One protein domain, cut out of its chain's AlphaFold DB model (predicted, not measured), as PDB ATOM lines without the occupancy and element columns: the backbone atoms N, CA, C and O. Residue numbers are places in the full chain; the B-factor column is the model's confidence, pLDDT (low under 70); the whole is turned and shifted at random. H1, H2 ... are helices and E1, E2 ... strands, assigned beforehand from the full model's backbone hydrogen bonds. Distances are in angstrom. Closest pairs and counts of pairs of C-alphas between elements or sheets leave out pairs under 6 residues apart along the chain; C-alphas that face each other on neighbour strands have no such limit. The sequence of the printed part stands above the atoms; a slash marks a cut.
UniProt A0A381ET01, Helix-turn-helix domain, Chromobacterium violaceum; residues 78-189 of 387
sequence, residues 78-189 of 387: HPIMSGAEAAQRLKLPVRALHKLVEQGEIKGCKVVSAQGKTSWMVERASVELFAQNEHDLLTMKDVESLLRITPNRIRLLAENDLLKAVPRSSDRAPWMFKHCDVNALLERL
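AT A GLANCE: This is residues 78 to 189 of the 387 residues of the protein "Helix-turn-helix domain" of Chromobacterium violaceum (UniProt A0A381ET01). Two small lobes sit end to end along an elongated body, with H3 between them. One lobe is a three-stranded sheet covered on one face by H1 and H2; in the other, the short strand pair E4 and E5 runs on into H4 and H6, and H5 packs crosswise on H4. The printed part has 112 residues with six named helices and five named strands, in the order E1 H1 H2 E2 E3 H3 E4 H4 H5 E5 H6; both sheets, E1 - E3 - E2 and E4 - E5, are antiparallel, and the class is mixed. It is only just compact, close to loose, with a radius of gyration of the C-alphas of 15.4 A, and spans 53 by 28 by 23 A.

HOW THE PARTS SIT: In the larger sheet, inner strand E3, residues 118 to 123, forms a hairpin with E2, residues 108 to 112; N 109 and O 121 are within hydrogen-bond range at 2.8 A. On its other side is E1, residues 80 to 82, with N 81 and O 122 at 2.8 A. H1, residues 83 to 90, and H2, residues 94 to 102, lie on the same face, making two layers, helices on one face of a sheet. E1, H1, H2 and E2 form a split strand-helix-strand unit, two strands running the same way with E3 between them, and its crossover is right-handed. H1 stands up from the sheet at 49 degrees. H1 and H2 touch about perpendicular at 83 degrees, the C-alphas of Ala 87 and Val 94 closest at 5.3 A. H3, residues 124 to 132, only grazes the sheet with residues 124 to 127; it touches H1 at a shallow tilt of 26 degrees, the same way, with the C-alphas of Leu 90 and Ala 131 closest at 6.1 A. H3 is close to but not clearly touching H4, residues 140 to 147, and H6, residues 179 to 188; the closest C-alphas are Leu 129 and Asp 142, 7.7 A, and Phe 130 and His 179, 8.0 A. E4, residues 137 to 139, and E5, residues 176 to 178, have N 138 and O 177 at 2.7 A. H4 touches H5, residues 151 to 159, about perpendicular at 89 degrees, with the C-alphas of Glu 144 and Pro 151 closest at 6.4 A. H5 and H6 are apart. In all six helices every O i to N i+4 pair is within hydrogen-bond range.

IN THESE COORDINATES: E1 begins at C-alpha 80 (133.757, 244.448, 183.310) and is 7.1 A long. E3 measures 17.1 A and E2 13.4 A; E4 measures 6.7 A and E5 7.0 A. H1 measures 10.5 A, H2 12.3 A, H3 12.5 A, H4 10.4 A and H5 12.2 A. H6, 14.3 A, ends at C-alpha 188 (149.638, 232.360, 189.351).

THE WHOLE: The two C-alphas farthest apart, those of Gln 115 and Asp 171, are 55.4 A apart. The printed part has no cut. The link from H5 to E5, residues 160 to 175, is long; the other links are tight. The mean pLDDT of the printed part is 73.4, and 43 residues are under 70, among them 78 to 83, 100 to 126 and 168 to 173.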
ATOM      1  N   HIS A  78     127.182 243.733 181.863       48.66
ATOM      2  CA  HIS A  78     128.547 243.592 181.351       48.66
ATOM      3  C   HIS A  78     129.527 243.120 182.452       48.66
ATOM      4  O   HIS A  78     129.533 243.711 183.538       48.66
ATOM      5  N   PRO A  79     130.385 242.106 182.199       48.06
ATOM      6  CA  PRO A  79     131.255 241.501 183.219       48.06
ATOM      7  C   PRO A  79     132.372 242.427 183.721       48.06
ATOM      8  O   PRO A  79     132.895 242.225 184.814       48.06
ATOM      9  N   ILE A  80     132.725 243.463 182.956       50.97
ATOM     10  CA  ILE A  80     133.757 244.448 183.310       50.97
ATOM     11  C   ILE A  80     133.120 245.834 183.456       50.97
ATOM     12  O   ILE A  80     132.269 246.217 182.651       50.97
ATOM     13  N   MET A  81     133.540 246.595 184.465       61.06
ATOM     14  CA  MET A  81     133.092 247.961 184.741       61.06
ATOM     15  C   MET A  81     134.266 248.927 184.924       61.06
ATOM     16  O   MET A  81     135.402 248.527 185.172       61.06
ATOM     17  N   SER A  82     133.987 250.225 184.808       66.06
ATOM     18  CA  SER A  82     134.988 251.262 185.084       66.06
ATOM     19  C   SER A  82     135.304 251.356 186.580       66.06
ATOM     20  O   SER A  82     134.426 251.146 187.419       66.06
ATOM     21  N   GLY A  83     136.527 251.767 186.925       66.62
ATOM     22  CA  GLY A  83     136.911 252.022 188.316       66.62
ATOM     23  C   GLY A  83     136.029 253.068 189.014       66.62
ATOM     24  O   GLY A  83     135.747 252.943 190.199       66.62
ATOM     25  N   ALA A  84     135.510 254.062 188.285       73.19
ATOM     26  CA  ALA A  84     134.569 255.034 188.848       73.19
ATOM     27  C   ALA A  84     133.225 254.387 189.237       73.19
ATOM     28  O   ALA A  84     132.704 254.647 190.320       73.19
ATOM     29  N   GLU A  85     132.694 253.504 188.386       73.31
ATOM     30  CA  GLU A  85     131.460 252.749 188.653       73.31
ATOM     31  C   GLU A  85     131.640 251.763 189.822       73.31
ATOM     32  O   GLU A  85     130.765 251.655 190.683       73.31
ATOM     33  N   ALA A  86     132.798 251.100 189.902       73.06
ATOM     34  CA  ALA A  86     133.146 250.208 191.009       73.06
ATOM     35  C   ALA A  86     133.258 250.958 192.348       73.06
ATOM     36  O   ALA A  86     132.668 250.541 193.345       73.06
ATOM     37  N   ALA A  87     133.953 252.100 192.365       81.12
ATOM     38  CA  ALA A  87     134.113 252.935 193.555       81.12
ATOM     39  C   ALA A  87     132.760 253.441 194.077       81.12
ATOM     40  O   ALA A  87     132.493 253.391 195.279       81.12
ATOM     41  N   GLN A  88     131.872 253.853 193.165       80.75
ATOM     42  CA  GLN A  88     130.520 254.283 193.513       80.75
ATOM     43  C   GLN A  88     129.700 253.146 194.140       80.75
ATOM     44  O   GLN A  88     129.005 253.374 195.129       80.75
ATOM     45  N   ARG A  89     129.796 251.921 193.606       80.38
ATOM     46  CA  ARG A  89     129.089 250.755 194.162       80.38
ATOM     47  C   ARG A  89     129.579 250.354 195.547       80.38
ATOM     48  O   ARG A  89     128.756 250.025 196.395       80.38
ATOM     49  N   LEU A  90     130.886 250.423 195.782       77.62
ATOM     50  CA  LEU A  90     131.476 250.124 197.088       77.62
ATOM     51  C   LEU A  90     131.341 251.275 198.089       77.62
ATOM     52  O   LEU A  90     131.681 251.104 199.254       77.62
ATOM     53  N   LYS A  91     130.851 252.445 197.652       81.19
ATOM     54  CA  LYS A  91     130.831 253.687 198.442       81.19
ATOM     55  C   LYS A  91     132.224 254.048 198.978       81.19
ATOM     56  O   LYS A  91     132.360 254.566 200.085       81.19
ATOM     57  N   LEU A  92     133.260 253.787 198.180       83.50
ATOM     58  CA  LEU A  92     134.656 254.058 198.516       83.50
ATOM     59  C   LEU A  92     135.228 255.154 197.612       83.50
ATOM     60  O   LEU A  92     134.832 255.274 196.451       83.50
ATOM     61  N   PRO A  93     136.201 255.951 198.087       83.38
ATOM     62  CA  PRO A  93     136.931 256.851 197.209       83.38
ATOM     63  C   PRO A  93     137.741 256.046 196.181       83.38
ATOM     64  O   PRO A  93     138.333 255.018 196.505       83.38
ATOM     65  N   VAL A  94     137.848 256.556 194.950       78.00
ATOM     66  CA  VAL A  94     138.560 255.895 193.833       78.00
ATOM     67  C   VAL A  94     140.006 255.515 194.199       78.00
ATOM     68  O   VAL A  94     140.497 254.468 193.798       78.00
ATOM     69  N   ARG A  95     140.681 256.313 195.039       79.81
ATOM     70  CA  ARG A  95     142.027 255.993 195.553       79.81
ATOM     71  C   ARG A  95     142.057 254.756 196.457       79.81
ATOM     72  O   ARG A  95     143.035 254.022 196.423       79.81
ATOM     73  N   ALA A  96     141.019 254.536 197.266       75.69
ATOM     74  CA  ALA A  96     140.905 253.329 198.083       75.69
ATOM     75  C   ALA A  96     140.620 252.111 197.201       75.69
ATOM     76  O   ALA A  96     141.251 251.084 197.394       75.69
ATOM     77  N   LEU A  97     139.781 252.256 196.167       78.19
ATOM     78  CA  LEU A  97     139.592 251.203 195.168       78.19
ATOM     79  C   LEU A  97     140.914 250.822 194.485       78.19
ATOM     80  O   LEU A  97     141.185 249.640 194.325       78.19
ATOM     81  N   HIS A  98     141.749 251.795 194.105       77.31
ATOM     82  CA  HIS A  98     143.055 251.484 193.512       77.31
ATOM     83  C   HIS A  98     143.927 250.666 194.463       77.31
ATOM     84  O   HIS A  98     144.502 249.681 194.024       77.31
ATOM     85  N   LYS A  99     143.963 251.015 195.758       74.31
ATOM     86  CA  LYS A  99     144.680 250.218 196.762       74.31
ATOM     87  C   LYS A  99     144.136 248.795 196.852       74.31
ATOM     88  O   LYS A  99     144.932 247.871 196.846       74.31
ATOM     89  N   LEU A 100     142.814 248.616 196.850       69.25
ATOM     90  CA  LEU A 100     142.188 247.289 196.870       69.25
ATOM     91  C   LEU A 100     142.537 246.466 195.621       69.25
ATOM     92  O   LEU A 100     142.759 245.263 195.714       69.25
ATOM     93  N   VAL A 101     142.634 247.106 194.453       67.25
ATOM     94  CA  VAL A 101     143.079 246.439 193.221       67.25
ATOM     95  C   VAL A 101     144.576 246.112 193.275       67.25
ATOM     96  O   VAL A 101     144.971 245.002 192.934       67.25
ATOM     97  N   GLU A 102     145.411 247.035 193.752       67.56
ATOM     98  CA  GLU A 102     146.861 246.840 193.923       67.56
ATOM     99  C   GLU A 102     147.190 245.761 194.968       67.56
ATOM    100  O   GLU A 102     148.159 245.022 194.810       67.56
ATOM    101  N   GLN A 103     146.370 245.641 196.013       64.06
ATOM    102  CA  GLN A 103     146.462 244.612 197.052       64.06
ATOM    103  C   GLN A 103     145.872 243.264 196.603       64.06
ATOM    104  O   GLN A 103     146.015 242.268 197.311       64.06
ATOM    105  N   GLY A 104     145.220 243.210 195.435       57.53
ATOM    106  CA  GLY A 104     144.573 242.007 194.908       57.53
ATOM    107  C   GLY A 104     143.251 241.644 195.594       57.53
ATOM    108  O   GLY A 104     142.698 240.580 195.316       57.53
ATOM    109  N   GLU A 105     142.716 242.512 196.457       63.66
ATOM    110  CA  GLU A 105     141.394 242.358 197.084       63.66
ATOM    111  C   GLU A 105     140.262 242.542 196.068       63.66
ATOM    112  O   GLU A 105     139.187 241.984 196.232       63.66
ATOM    113  N   ILE A 106     140.493 243.258 194.965       66.81
ATOM    114  CA  ILE A 106     139.529 243.380 193.867       66.81
ATOM    115  C   ILE A 106     140.235 243.126 192.537       66.81
ATOM    116  O   ILE A 106     141.271 243.718 192.244       66.81
ATOM    117  N   LYS A 107     139.651 242.277 191.686       58.84
ATOM    118  CA  LYS A 107     140.225 241.963 190.375       58.84
ATOM    119  C   LYS A 107     140.014 243.111 189.389       58.84
ATOM    120  O   LYS A 107     138.886 243.422 188.999       58.84
ATOM    121  N   GLY A 108     141.112 243.717 188.949       60.94
ATOM    122  CA  GLY A 108     141.110 244.809 187.984       60.94
ATOM    123  C   GLY A 108     142.495 245.090 187.414       60.94
ATOM    124  O   GLY A 108     143.499 244.573 187.895       60.94
ATOM    125  N   CYS A 109     142.553 245.912 186.370       50.88
ATOM    126  CA  CYS A 109     143.798 246.308 185.729       50.88
ATOM    127  C   CYS A 109     143.814 247.799 185.383       50.88
ATOM    128  O   CYS A 109     142.780 248.448 185.176       50.88
ATOM    129  N   LYS A 110     145.031 248.343 185.319       63.56
ATOM    130  CA  LYS A 110     145.306 249.700 184.860       63.56
ATOM    131  C   LYS A 110     145.564 249.665 183.358       63.56
ATOM    132  O   LYS A 110     146.502 249.020 182.902       63.56
ATOM    133  N   VAL A 111     144.752 250.389 182.600       49.62
ATOM    134  CA  VAL A 111     144.864 250.513 181.147       49.62
ATOM    135  C   VAL A 111     145.428 251.889 180.812       49.62
ATOM    136  O   VAL A 111     144.979 252.908 181.340       49.62
ATOM    137  N   VAL A 112     146.435 251.927 179.942       48.81
ATOM    138  CA  VAL A 112     147.004 253.168 179.403       48.81
ATOM    139  C   VAL A 112     146.509 253.321 177.971       48.81
ATOM    140  O   VAL A 112     146.694 252.427 177.150       48.81
ATOM    141  N   SER A 113     145.846 254.433 177.661       48.72
ATOM    142  CA  SER A 113     145.386 254.707 176.299       48.72
ATOM    143  C   SER A 113     146.555 255.062 175.373       48.72
ATOM    144  O   SER A 113     147.607 255.507 175.828       48.72
ATOM    145  N   ALA A 114     146.337 254.980 174.055       41.94
ATOM    146  CA  ALA A 114     147.296 255.439 173.040       41.94
ATOM    147  C   ALA A 114     147.684 256.933 173.168       41.94
ATOM    148  O   ALA A 114     148.652 257.375 172.565       41.94
ATOM    149  N   GLN A 115     146.932 257.711 173.957       47.81
ATOM    150  CA  GLN A 115     147.193 259.122 174.265       47.81
ATOM    151  C   GLN A 115     147.808 259.316 175.670       47.81
ATOM    152  O   GLN A 115     147.831 260.429 176.184       47.81
ATOM    153  N   GLY A 116     148.251 258.240 176.334       47.25
ATOM    154  CA  GLY A 116     148.904 258.280 177.650       47.25
ATOM    155  C   GLY A 116     147.961 258.425 178.852       47.25
ATOM    156  O   GLY A 116     148.419 258.486 179.994       47.25
ATOM    157  N   LYS A 117     146.637 258.456 178.643       54.09
ATOM    158  CA  LYS A 117     145.661 258.579 179.738       54.09
ATOM    159  C   LYS A 117     145.481 257.235 180.439       54.09
ATOM    160  O   LYS A 117     145.219 256.227 179.790       54.09
ATOM    161  N   THR A 118     145.578 257.235 181.764       56.97
ATOM    162  CA  THR A 118     145.412 256.040 182.597       56.97
ATOM    163  C   THR A 118     143.976 255.895 183.091       56.97
ATOM    164  O   THR A 118     143.417 256.816 183.687       56.97
ATOM    165  N   SER A 119     143.373 254.735 182.843       55.94
ATOM    166  CA  SER A 119     142.051 254.340 183.332       55.94
ATOM    167  C   SER A 119     142.132 252.994 184.052       55.94
ATOM    168  O   SER A 119     143.043 252.207 183.820       55.94
ATOM    169  N   TRP A 120     141.190 252.735 184.957       58.28
ATOM    170  CA  TRP A 120     141.104 251.471 185.690       58.28
ATOM    171  C   TRP A 120     139.857 250.707 185.266       58.28
ATOM    172  O   TRP A 120     138.766 251.286 185.196       58.28
ATOM    173  N   MET A 121     140.028 249.418 184.992       54.62
ATOM    174  CA  MET A 121     138.958 248.483 184.653       54.62
ATOM    175  C   MET A 121     138.889 247.400 185.721       54.62
ATOM    176  O   MET A 121     139.921 246.918 186.180       54.62
ATOM    177  N   VAL A 122     137.678 247.042 186.135       58.50
ATOM    178  CA  VAL A 122     137.441 246.158 187.280       58.50
ATOM    179  C   VAL A 122     136.367 245.133 186.928       58.50
ATOM    180  O   VAL A 122     135.383 245.463 186.265       58.50
ATOM    181  N   GLU A 123     136.542 243.886 187.353       56.91
ATOM    182  CA  GLU A 123     135.559 242.822 187.143       56.91
ATOM    183  C   GLU A 123     134.351 243.006 188.075       56.91
ATOM    184  O   GLU A 123     134.485 243.064 189.298       56.91
ATOM    185  N   ARG A 124     133.144 243.072 187.497       65.81
ATOM    186  CA  ARG A 124     131.891 243.331 188.223       65.81
ATOM    187  C   ARG A 124     131.628 242.283 189.306       65.81
ATOM    188  O   ARG A 124     131.275 242.652 190.420       65.81
ATOM    189  N   ALA A 125     131.852 241.006 188.994       63.22
ATOM    190  CA  ALA A 125     131.655 239.906 189.937       63.22
ATOM    191  C   ALA A 125     132.573 240.027 191.166       63.22
ATOM    192  O   ALA A 125     132.132 239.775 192.282       63.22
ATOM    193  N   SER A 126     133.819 240.474 190.979       65.94
ATOM    194  CA  SER A 126     134.760 240.683 192.085       65.94
ATOM    195  C   SER A 126     134.315 241.827 193.001       65.94
ATOM    196  O   SER A 126     134.357 241.689 194.219       65.94
ATOM    197  N   VAL A 127     133.807 242.926 192.433       73.94
ATOM    198  CA  VAL A 127     133.269 244.062 193.204       73.94
ATOM    199  C   VAL A 127     132.014 243.674 193.987       73.94
ATOM    200  O   VAL A 127     131.861 244.062 195.141       73.94
ATOM    201  N   GLU A 128     131.105 242.919 193.370       76.31
ATOM    202  CA  GLU A 128     129.868 242.470 194.019       76.31
ATOM    203  C   GLU A 128     130.148 241.490 195.162       76.31
ATOM    204  O   GLU A 128     129.537 241.613 196.222       76.31
ATOM    205  N   LEU A 129     131.112 240.582 194.989       69.56
ATOM    206  CA  LEU A 129     131.559 239.678 196.050       69.56
ATOM    207  C   LEU A 129     132.234 240.433 197.197       69.56
ATOM    208  O   LEU A 129     131.931 240.166 198.357       69.56
ATOM    209  N   PHE A 130     133.101 241.401 196.898       71.62
ATOM    210  CA  PHE A 130     133.735 242.226 197.928       71.62
ATOM    211  C   PHE A 130     132.699 243.038 198.724       71.62
ATOM    212  O   PHE A 130     132.791 243.149 199.940       71.62
ATOM    213  N   ALA A 131     131.659 243.555 198.059       75.94
ATOM    214  CA  ALA A 131     130.585 244.303 198.714       75.94
ATOM    215  C   ALA A 131     129.722 243.451 199.663       75.94
ATOM    216  O   ALA A 131     129.118 243.990 200.588       75.94
ATOM    217  N   GLN A 132     129.607 242.147 199.398       72.44
ATOM    218  CA  GLN A 132     128.752 241.225 200.152       72.44
ATOM    219  C   GLN A 132     129.451 240.608 201.367       72.44
ATOM    220  O   GLN A 132     128.769 240.151 202.282       72.44
ATOM    221  N   ASN A 133     130.785 240.589 201.386       66.94
ATOM    222  CA  ASN A 133     131.553 239.884 202.404       66.94
ATOM    223  C   ASN A 133     132.143 240.854 203.431       66.94
ATOM    224  O   ASN A 133     132.993 241.687 203.118       66.94
ATOM    225  N   GLU A 134     131.724 240.721 204.691       59.97
ATOM    226  CA  GLU A 134     132.371 241.418 205.800       59.97
ATOM    227  C   GLU A 134     133.804 240.876 205.977       59.97
ATOM    228  O   GLU A 134     134.005 239.675 206.153       59.97
ATOM    229  N   HIS A 135     134.800 241.767 205.983       62.41
ATOM    230  CA  HIS A 135     136.225 241.469 206.225       62.41
ATOM    231  C   HIS A 135     136.986 240.717 205.110       62.41
ATOM    232  O   HIS A 135     137.996 240.082 205.407       62.41
ATOM    233  N   ASP A 136     136.550 240.791 203.846       72.19
ATOM    234  CA  ASP A 136     137.241 240.160 202.697       72.19
ATOM    235  C   ASP A 136     137.339 238.617 202.785       72.19
ATOM    236  O   ASP A 136     138.203 237.963 202.190       72.19
ATOM    237  N   LEU A 137     136.437 238.011 203.566       80.75
ATOM    238  CA  LEU A 137     136.367 236.570 203.769       80.75
ATOM    239  C   LEU A 137     135.306 235.942 202.865       80.75
ATOM    240  O   LEU A 137     134.120 236.228 202.976       80.75
ATOM    241  N   LEU A 138     135.741 235.025 202.013       81.69
ATOM    242  CA  LEU A 138     134.917 234.236 201.111       81.69
ATOM    243  C   LEU A 138     134.523 232.906 201.739       81.69
ATOM    244  O   LEU A 138     135.355 232.196 202.320       81.69
ATOM    245  N   THR A 139     133.263 232.528 201.545       86.69
ATOM    246  CA  THR A 139     132.782 231.188 201.880       86.69
ATOM    247  C   THR A 139     133.190 230.179 200.804       86.69
ATOM    248  O   THR A 139     133.540 230.530 199.676       86.69
ATOM    249  N   MET A 140     133.077 228.885 201.114       88.44
ATOM    250  CA  MET A 140     133.303 227.807 200.139       88.44
ATOM    251  C   MET A 140     132.489 227.986 198.841       88.44
ATOM    252  O   MET A 140     132.988 227.681 197.759       88.44
ATOM    253  N   LYS A 141     131.252 228.493 198.939       84.62
ATOM    254  CA  LYS A 141     130.364 228.699 197.784       84.62
ATOM    255  C   LYS A 141     130.872 229.821 196.874       84.62
ATOM    256  O   LYS A 141     130.794 229.706 195.652       84.62
ATOM    257  N   ASP A 142     131.433 230.870 197.464       82.44
ATOM    258  CA  ASP A 142     131.998 231.994 196.716       82.44
ATOM    259  C   ASP A 142     133.261 231.556 195.969       82.44
ATOM    260  O   ASP A 142     133.411 231.819 194.774       82.44
ATOM    261  N   VAL A 143     134.125 230.781 196.635       86.38
ATOM    262  CA  VAL A 143     135.328 230.209 196.009       86.38
ATOM    263  C   VAL A 143     134.970 229.214 194.900       86.38
ATOM    264  O   VAL A 143     135.621 229.202 193.854       86.38
ATOM    265  N   GLU A 144     133.914 228.415 195.068       87.12
ATOM    266  CA  GLU A 144     133.388 227.546 194.008       87.12
ATOM    267  C   GLU A 144     132.927 228.344 192.786       87.12
ATOM    268  O   GLU A 144     133.248 227.964 191.654       87.12
ATOM    269  N   SER A 145     132.236 229.465 192.997       79.38
ATOM    270  CA  SER A 145     131.808 230.353 191.911       79.38
ATOM    271  C   SER A 145     133.004 230.933 191.144       79.38
ATOM    272  O   SER A 145     133.011 230.919 189.911       79.38
ATOM    273  N   LEU A 146     134.047 231.368 191.861       76.12
ATOM    274  CA  LEU A 146     135.247 231.978 191.275       76.12
ATOM    275  C   LEU A 146     136.146 230.968 190.547       76.12
ATOM    276  O   LEU A 146     136.564 231.198 189.411       76.12
ATOM    277  N   LEU A 147     136.458 229.839 191.188       83.50
ATOM    278  CA  LEU A 147     137.381 228.837 190.647       83.50
ATOM    279  C   LEU A 147     136.697 227.845 189.694       83.50
ATOM    280  O   LEU A 147     137.385 227.172 188.920       83.50
ATOM    281  N   ARG A 148     135.358 227.750 189.735       83.25
ATOM    282  CA  ARG A 148     134.522 226.819 188.951       83.25
ATOM    283  C   ARG A 148     134.906 225.348 189.161       83.25
ATOM    284  O   ARG A 148     134.840 224.517 188.248       83.25
ATOM    285  N   ILE A 149     135.287 225.000 190.386       89.31
ATOM    286  CA  ILE A 149     135.628 223.635 190.817       89.31
ATOM    287  C   ILE A 149     134.782 223.233 192.023       89.31
ATOM    288  O   ILE A 149     134.330 224.081 192.779       89.31
ATOM    289  N   THR A 150     134.578 221.929 192.210       89.88
ATOM    290  CA  THR A 150     133.722 221.420 193.289       89.88
ATOM    291  C   THR A 150     134.318 221.693 194.679       89.88
ATOM    292  O   THR A 150     135.547 221.704 194.813       89.88
ATOM    293  N   PRO A 151     133.496 221.781 195.743       89.81
ATOM    294  CA  PRO A 151     133.968 222.013 197.115       89.81
ATOM    295  C   PRO A 151     135.034 221.014 197.580       89.81
ATOM    296  O   PRO A 151     136.010 221.383 198.229       89.81
ATOM    297  N   ASN A 152     134.912 219.748 197.169       90.56
ATOM    298  CA  ASN A 152     135.908 218.716 197.470       90.56
ATOM    299  C   ASN A 152     137.280 219.020 196.849       90.56
ATOM    300  O   ASN A 152     138.303 218.717 197.458       90.56
ATOM    301  N   ARG A 153     137.323 219.612 195.645       92.06
ATOM    302  CA  ARG A 153     138.580 220.027 195.003       92.06
ATOM    303  C   ARG A 153     139.169 221.261 195.681       92.06
ATOM    304  O   ARG A 153     140.376 221.298 195.860       92.06
ATOM    305  N   ILE A 154     138.342 222.217 196.107       91.69
ATOM    306  CA  ILE A 154     138.798 223.397 196.864       91.69
ATOM    307  C   ILE A 154     139.442 222.961 198.180       91.69
ATOM    308  O   ILE A 154     140.569 223.347 198.477       91.69
ATOM    309  N   ARG A 155     138.763 222.080 198.924       91.25
ATOM    310  CA  ARG A 155     139.301 221.490 200.152       91.25
ATOM    311  C   ARG A 155     140.635 220.791 199.899       91.25
ATOM    312  O   ARG A 155     141.570 220.980 200.660       91.25
ATOM    313  N   LEU A 156     140.742 220.037 198.807       92.94
ATOM    314  CA  LEU A 156     141.977 219.355 198.436       92.94
ATOM    315  C   LEU A 156     143.136 220.327 198.154       92.94
ATOM    316  O   LEU A 156     144.263 220.035 198.549       92.94
ATOM    317  N   LEU A 157     142.871 221.465 197.498       93.50
ATOM    318  CA  LEU A 157     143.875 222.518 197.298       93.50
ATOM    319  C   LEU A 157     144.339 223.100 198.633       93.50
ATOM    320  O   LEU A 157     145.531 223.326 198.815       93.50
ATOM    321  N   ALA A 158     143.407 223.307 199.559       91.75
ATOM    322  CA  ALA A 158     143.715 223.891 200.852       91.75
ATOM    323  C   ALA A 158     144.452 222.925 201.795       91.75
ATOM    324  O   ALA A 158     145.403 223.323 202.452       91.75
ATOM    325  N   GLU A 159     144.094 221.638 201.785       90.69
ATOM    326  CA  GLU A 159     144.812 220.568 202.501       90.69
ATOM    327  C   GLU A 159     146.248 220.346 201.987       90.69
ATOM    328  O   GLU A 159     147.032 219.677 202.650       90.69
ATOM    329  N   ASN A 160     146.584 220.856 200.797       92.06
ATOM    330  CA  ASN A 160     147.901 220.709 200.164       92.06
ATOM    331  C   ASN A 160     148.635 222.051 200.003       92.06
ATOM    332  O   ASN A 160     149.516 222.151 199.146       92.06
ATOM    333  N   ASP A 161     148.236 223.081 200.759       90.38
ATOM    334  CA  ASP A 161     148.841 224.423 200.769       90.38
ATOM    335  C   ASP A 161     148.884 225.132 199.398       90.38
ATOM    336  O   ASP A 161     149.622 226.098 199.191       90.38
ATOM    337  N   LEU A 162     148.059 224.689 198.442       90.62
ATOM    338  CA  LEU A 162     147.911 225.332 197.132       90.62
ATOM    339  C   LEU A 162     146.939 226.517 197.182       90.62
ATOM    340  O   LEU A 162     147.019 227.410 196.339       90.62
ATOM    341  N   LEU A 163     146.039 226.529 198.168       91.12
ATOM    342  CA  LEU A 163     145.132 227.633 198.464       91.12
ATOM    343  C   LEU A 163     145.107 227.875 199.975       91.12
ATOM    344  O   LEU A 163     144.767 226.977 200.739       91.12
ATOM    345  N   LYS A 164     145.435 229.088 200.420       88.38
ATOM    346  CA  LYS A 164     145.455 229.406 201.852       88.38
ATOM    347  C   LYS A 164     144.031 229.528 202.391       88.38
ATOM    348  O   LYS A 164     143.261 230.376 201.947       88.38
ATOM    349  N   ALA A 165     143.695 228.681 203.357       87.69
ATOM    350  CA  ALA A 165     142.474 228.811 204.140       87.69
ATOM    351  C   ALA A 165     142.748 229.589 205.429       87.69
ATOM    352  O   ALA A 165     143.834 229.502 206.008       87.69
ATOM    353  N   VAL A 166     141.751 230.331 205.901       84.88
ATOM    354  CA  VAL A 166     141.826 230.999 207.201       84.88
ATOM    355  C   VAL A 166     141.766 229.940 208.309       84.88
ATOM    356  O   VAL A 166     140.933 229.031 208.224       84.88
ATOM    357  N   PRO A 167     142.623 230.032 209.349       72.44
ATOM    358  CA  PRO A 167     142.619 229.082 210.452       72.44
ATOM    359  C   PRO A 167     141.229 228.969 211.075       72.44
ATOM    360  O   PRO A 167     140.614 229.963 211.463       72.44
ATOM    361  N   ARG A 168     140.731 227.737 211.175       67.69
ATOM    362  CA  ARG A 168     139.435 227.453 211.789       67.69
ATOM    363  C   ARG A 168     139.580 227.606 213.302       67.69
ATOM    364  O   ARG A 168     140.355 226.879 213.913       67.69
ATOM    365  N   SER A 169     138.806 228.494 213.927       62.59
ATOM    366  CA  SER A 169     138.780 228.622 215.396       62.59
ATOM    367  C   SER A 169     138.182 227.390 216.099       62.59
ATOM    368  O   SER A 169     138.327 227.233 217.305       62.59
ATOM    369  N   SER A 170     137.489 226.517 215.361       63.09
ATOM    370  CA  SER A 170     136.894 225.270 215.846       63.09
ATOM    371  C   SER A 170     136.772 224.272 214.698       63.09
ATOM    372  O   SER A 170     136.555 224.662 213.550       63.09
ATOM    373  N   ASP A 171     136.811 222.977 215.002       60.31
ATOM    374  CA  ASP A 171     136.696 221.909 214.003       60.31
ATOM    375  C   ASP A 171     135.303 221.821 213.341       60.31
ATOM    376  O   ASP A 171     135.098 221.095 212.367       60.31
ATOM    377  N   ARG A 172     134.333 222.615 213.817       63.69
ATOM    378  CA  ARG A 172     133.009 222.798 213.193       63.69
ATOM    379  C   ARG A 172     132.864 224.103 212.406       63.69
ATOM    380  O   ARG A 172     131.851 224.282 211.738       63.69
ATOM    381  N   ALA A 173     133.850 225.002 212.452       67.50
ATOM    382  CA  ALA A 173     133.770 226.281 211.749       67.50
ATOM    383  C   ALA A 173     133.776 226.068 210.223       67.50
ATOM    384  O   ALA A 173     134.517 225.207 209.740       67.50
ATOM    385  N   PRO A 174     132.976 226.804 209.437       75.94
ATOM    386  CA  PRO A 174     133.026 226.700 207.982       75.94
ATOM    387  C   PRO A 174     134.419 227.085 207.458       75.94
ATOM    388  O   PRO A 174     135.130 227.880 208.069       75.94
ATOM    389  N   TRP A 175     134.830 226.492 206.334       83.31
ATOM    390  CA  TRP A 175     136.057 226.903 205.650       83.31
ATOM    391  C   TRP A 175     135.861 228.301 205.066       83.31
ATOM    392  O   TRP A 175     134.914 228.519 204.307       83.31
ATOM    393  N   MET A 176     136.775 229.206 205.409       87.88
ATOM    394  CA  MET A 176     136.803 230.583 204.928       87.88
ATOM    395  C   MET A 176     138.136 230.846 204.230       87.88
ATOM    396  O   MET A 176     139.172 230.299 204.620       87.88
ATOM    397  N   PHE A 177     138.110 231.696 203.214       87.19
ATOM    398  CA  PHE A 177     139.269 232.025 202.387       87.19
ATOM    399  C   PHE A 177     139.359 233.534 202.238       87.19
ATOM    400  O   PHE A 177     138.334 234.185 202.090       87.19
ATOM    401  N   LYS A 178     140.561 234.107 202.251       83.38
ATOM    402  CA  LYS A 178     140.699 235.524 201.905       83.38
ATOM    403  C   LYS A 178     140.553 235.691 200.400       83.38
ATOM    404  O   LYS A 178     141.109 234.889 199.642       83.38
ATOM    405  N   HIS A 179     139.850 236.726 199.956       76.44
ATOM    406  CA  HIS A 179     139.695 236.982 198.526       76.44
ATOM    407  C   HIS A 179     141.055 237.228 197.847       76.44
ATOM    408  O   HIS A 179     141.312 236.676 196.773       76.44
ATOM    409  N   CYS A 180     141.976 237.935 198.518       75.94
ATOM    410  CA  CYS A 180     143.344 238.143 198.029       75.94
ATOM    411  C   CYS A 180     144.103 236.829 197.741       75.94
ATOM    412  O   CYS A 180     144.815 236.737 196.741       75.94
ATOM    413  N   ASP A 181     143.927 235.786 198.563       83.25
ATOM    414  CA  ASP A 181     144.603 234.491 198.389       83.25
ATOM    415  C   ASP A 181     144.030 233.711 197.191       83.25
ATOM    416  O   ASP A 181     144.773 233.061 196.449       83.25
ATOM    417  N   VAL A 182     142.715 233.806 196.962       80.69
ATOM    418  CA  VAL A 182     142.047 233.198 195.797       80.69
ATOM    419  C   VAL A 182     142.478 233.893 194.504       80.69
ATOM    420  O   VAL A 182     142.790 233.221 193.516       80.69
ATOM    421  N   ASN A 183     142.557 235.224 194.510       75.44
ATOM    422  CA  ASN A 183     143.058 235.986 193.369       75.44
ATOM    423  C   ASN A 183     144.535 235.708 193.101       75.44
ATOM    424  O   ASN A 183     144.899 235.475 191.953       75.44
ATOM    425  N   ALA A 184     145.374 235.635 194.135       78.62
ATOM    426  CA  ALA A 184     146.781 235.281 193.973       78.62
ATOM    427  C   ALA A 184     146.953 233.907 193.302       78.62
ATOM    428  O   ALA A 184     147.830 233.736 192.454       78.62
ATOM    429  N   LEU A 185     146.100 232.929 193.628       83.19
ATOM    430  CA  LEU A 185     146.076 231.646 192.924       83.19
ATOM    431  C   LEU A 185     145.683 231.813 191.448       83.19
ATOM    432  O   LEU A 185     146.356 231.261 190.580       83.19
ATOM    433  N   LEU A 186     144.619 232.562 191.148       77.62
ATOM    434  CA  LEU A 186     144.185 232.809 189.768       77.62
ATOM    435  C   LEU A 186     145.251 233.535 188.936       77.62
ATOM    436  O   LEU A 186     145.441 233.181 187.775       77.62
ATOM    437  N   GLU A 187     145.969 234.486 189.529       75.31
ATOM    438  CA  GLU A 187     147.073 235.198 188.881       75.31
ATOM    439  C   GLU A 187     148.272 234.282 188.630       75.31
ATOM    440  O   GLU A 187     148.824 234.273 187.532       75.31
ATOM    441  N   ARG A 188     148.621 233.404 189.581       79.69
ATOM    442  CA  ARG A 188     149.638 232.360 189.351       79.69
ATOM    443  C   ARG A 188     149.245 231.401 188.232       79.69
ATOM    444  O   ARG A 188     150.122 230.860 187.573       79.69
ATOM    445  N   LEU A 189     147.951 231.189 188.006       77.00
ATOM    446  CA  LEU A 189     147.431 230.403 186.885       77.00
ATOM    447  C   LEU A 189     147.326 231.217 185.578       77.00
ATOM    448  O   LEU A 189     147.089 230.630 184.528       77.00
TER     449      LEU A 189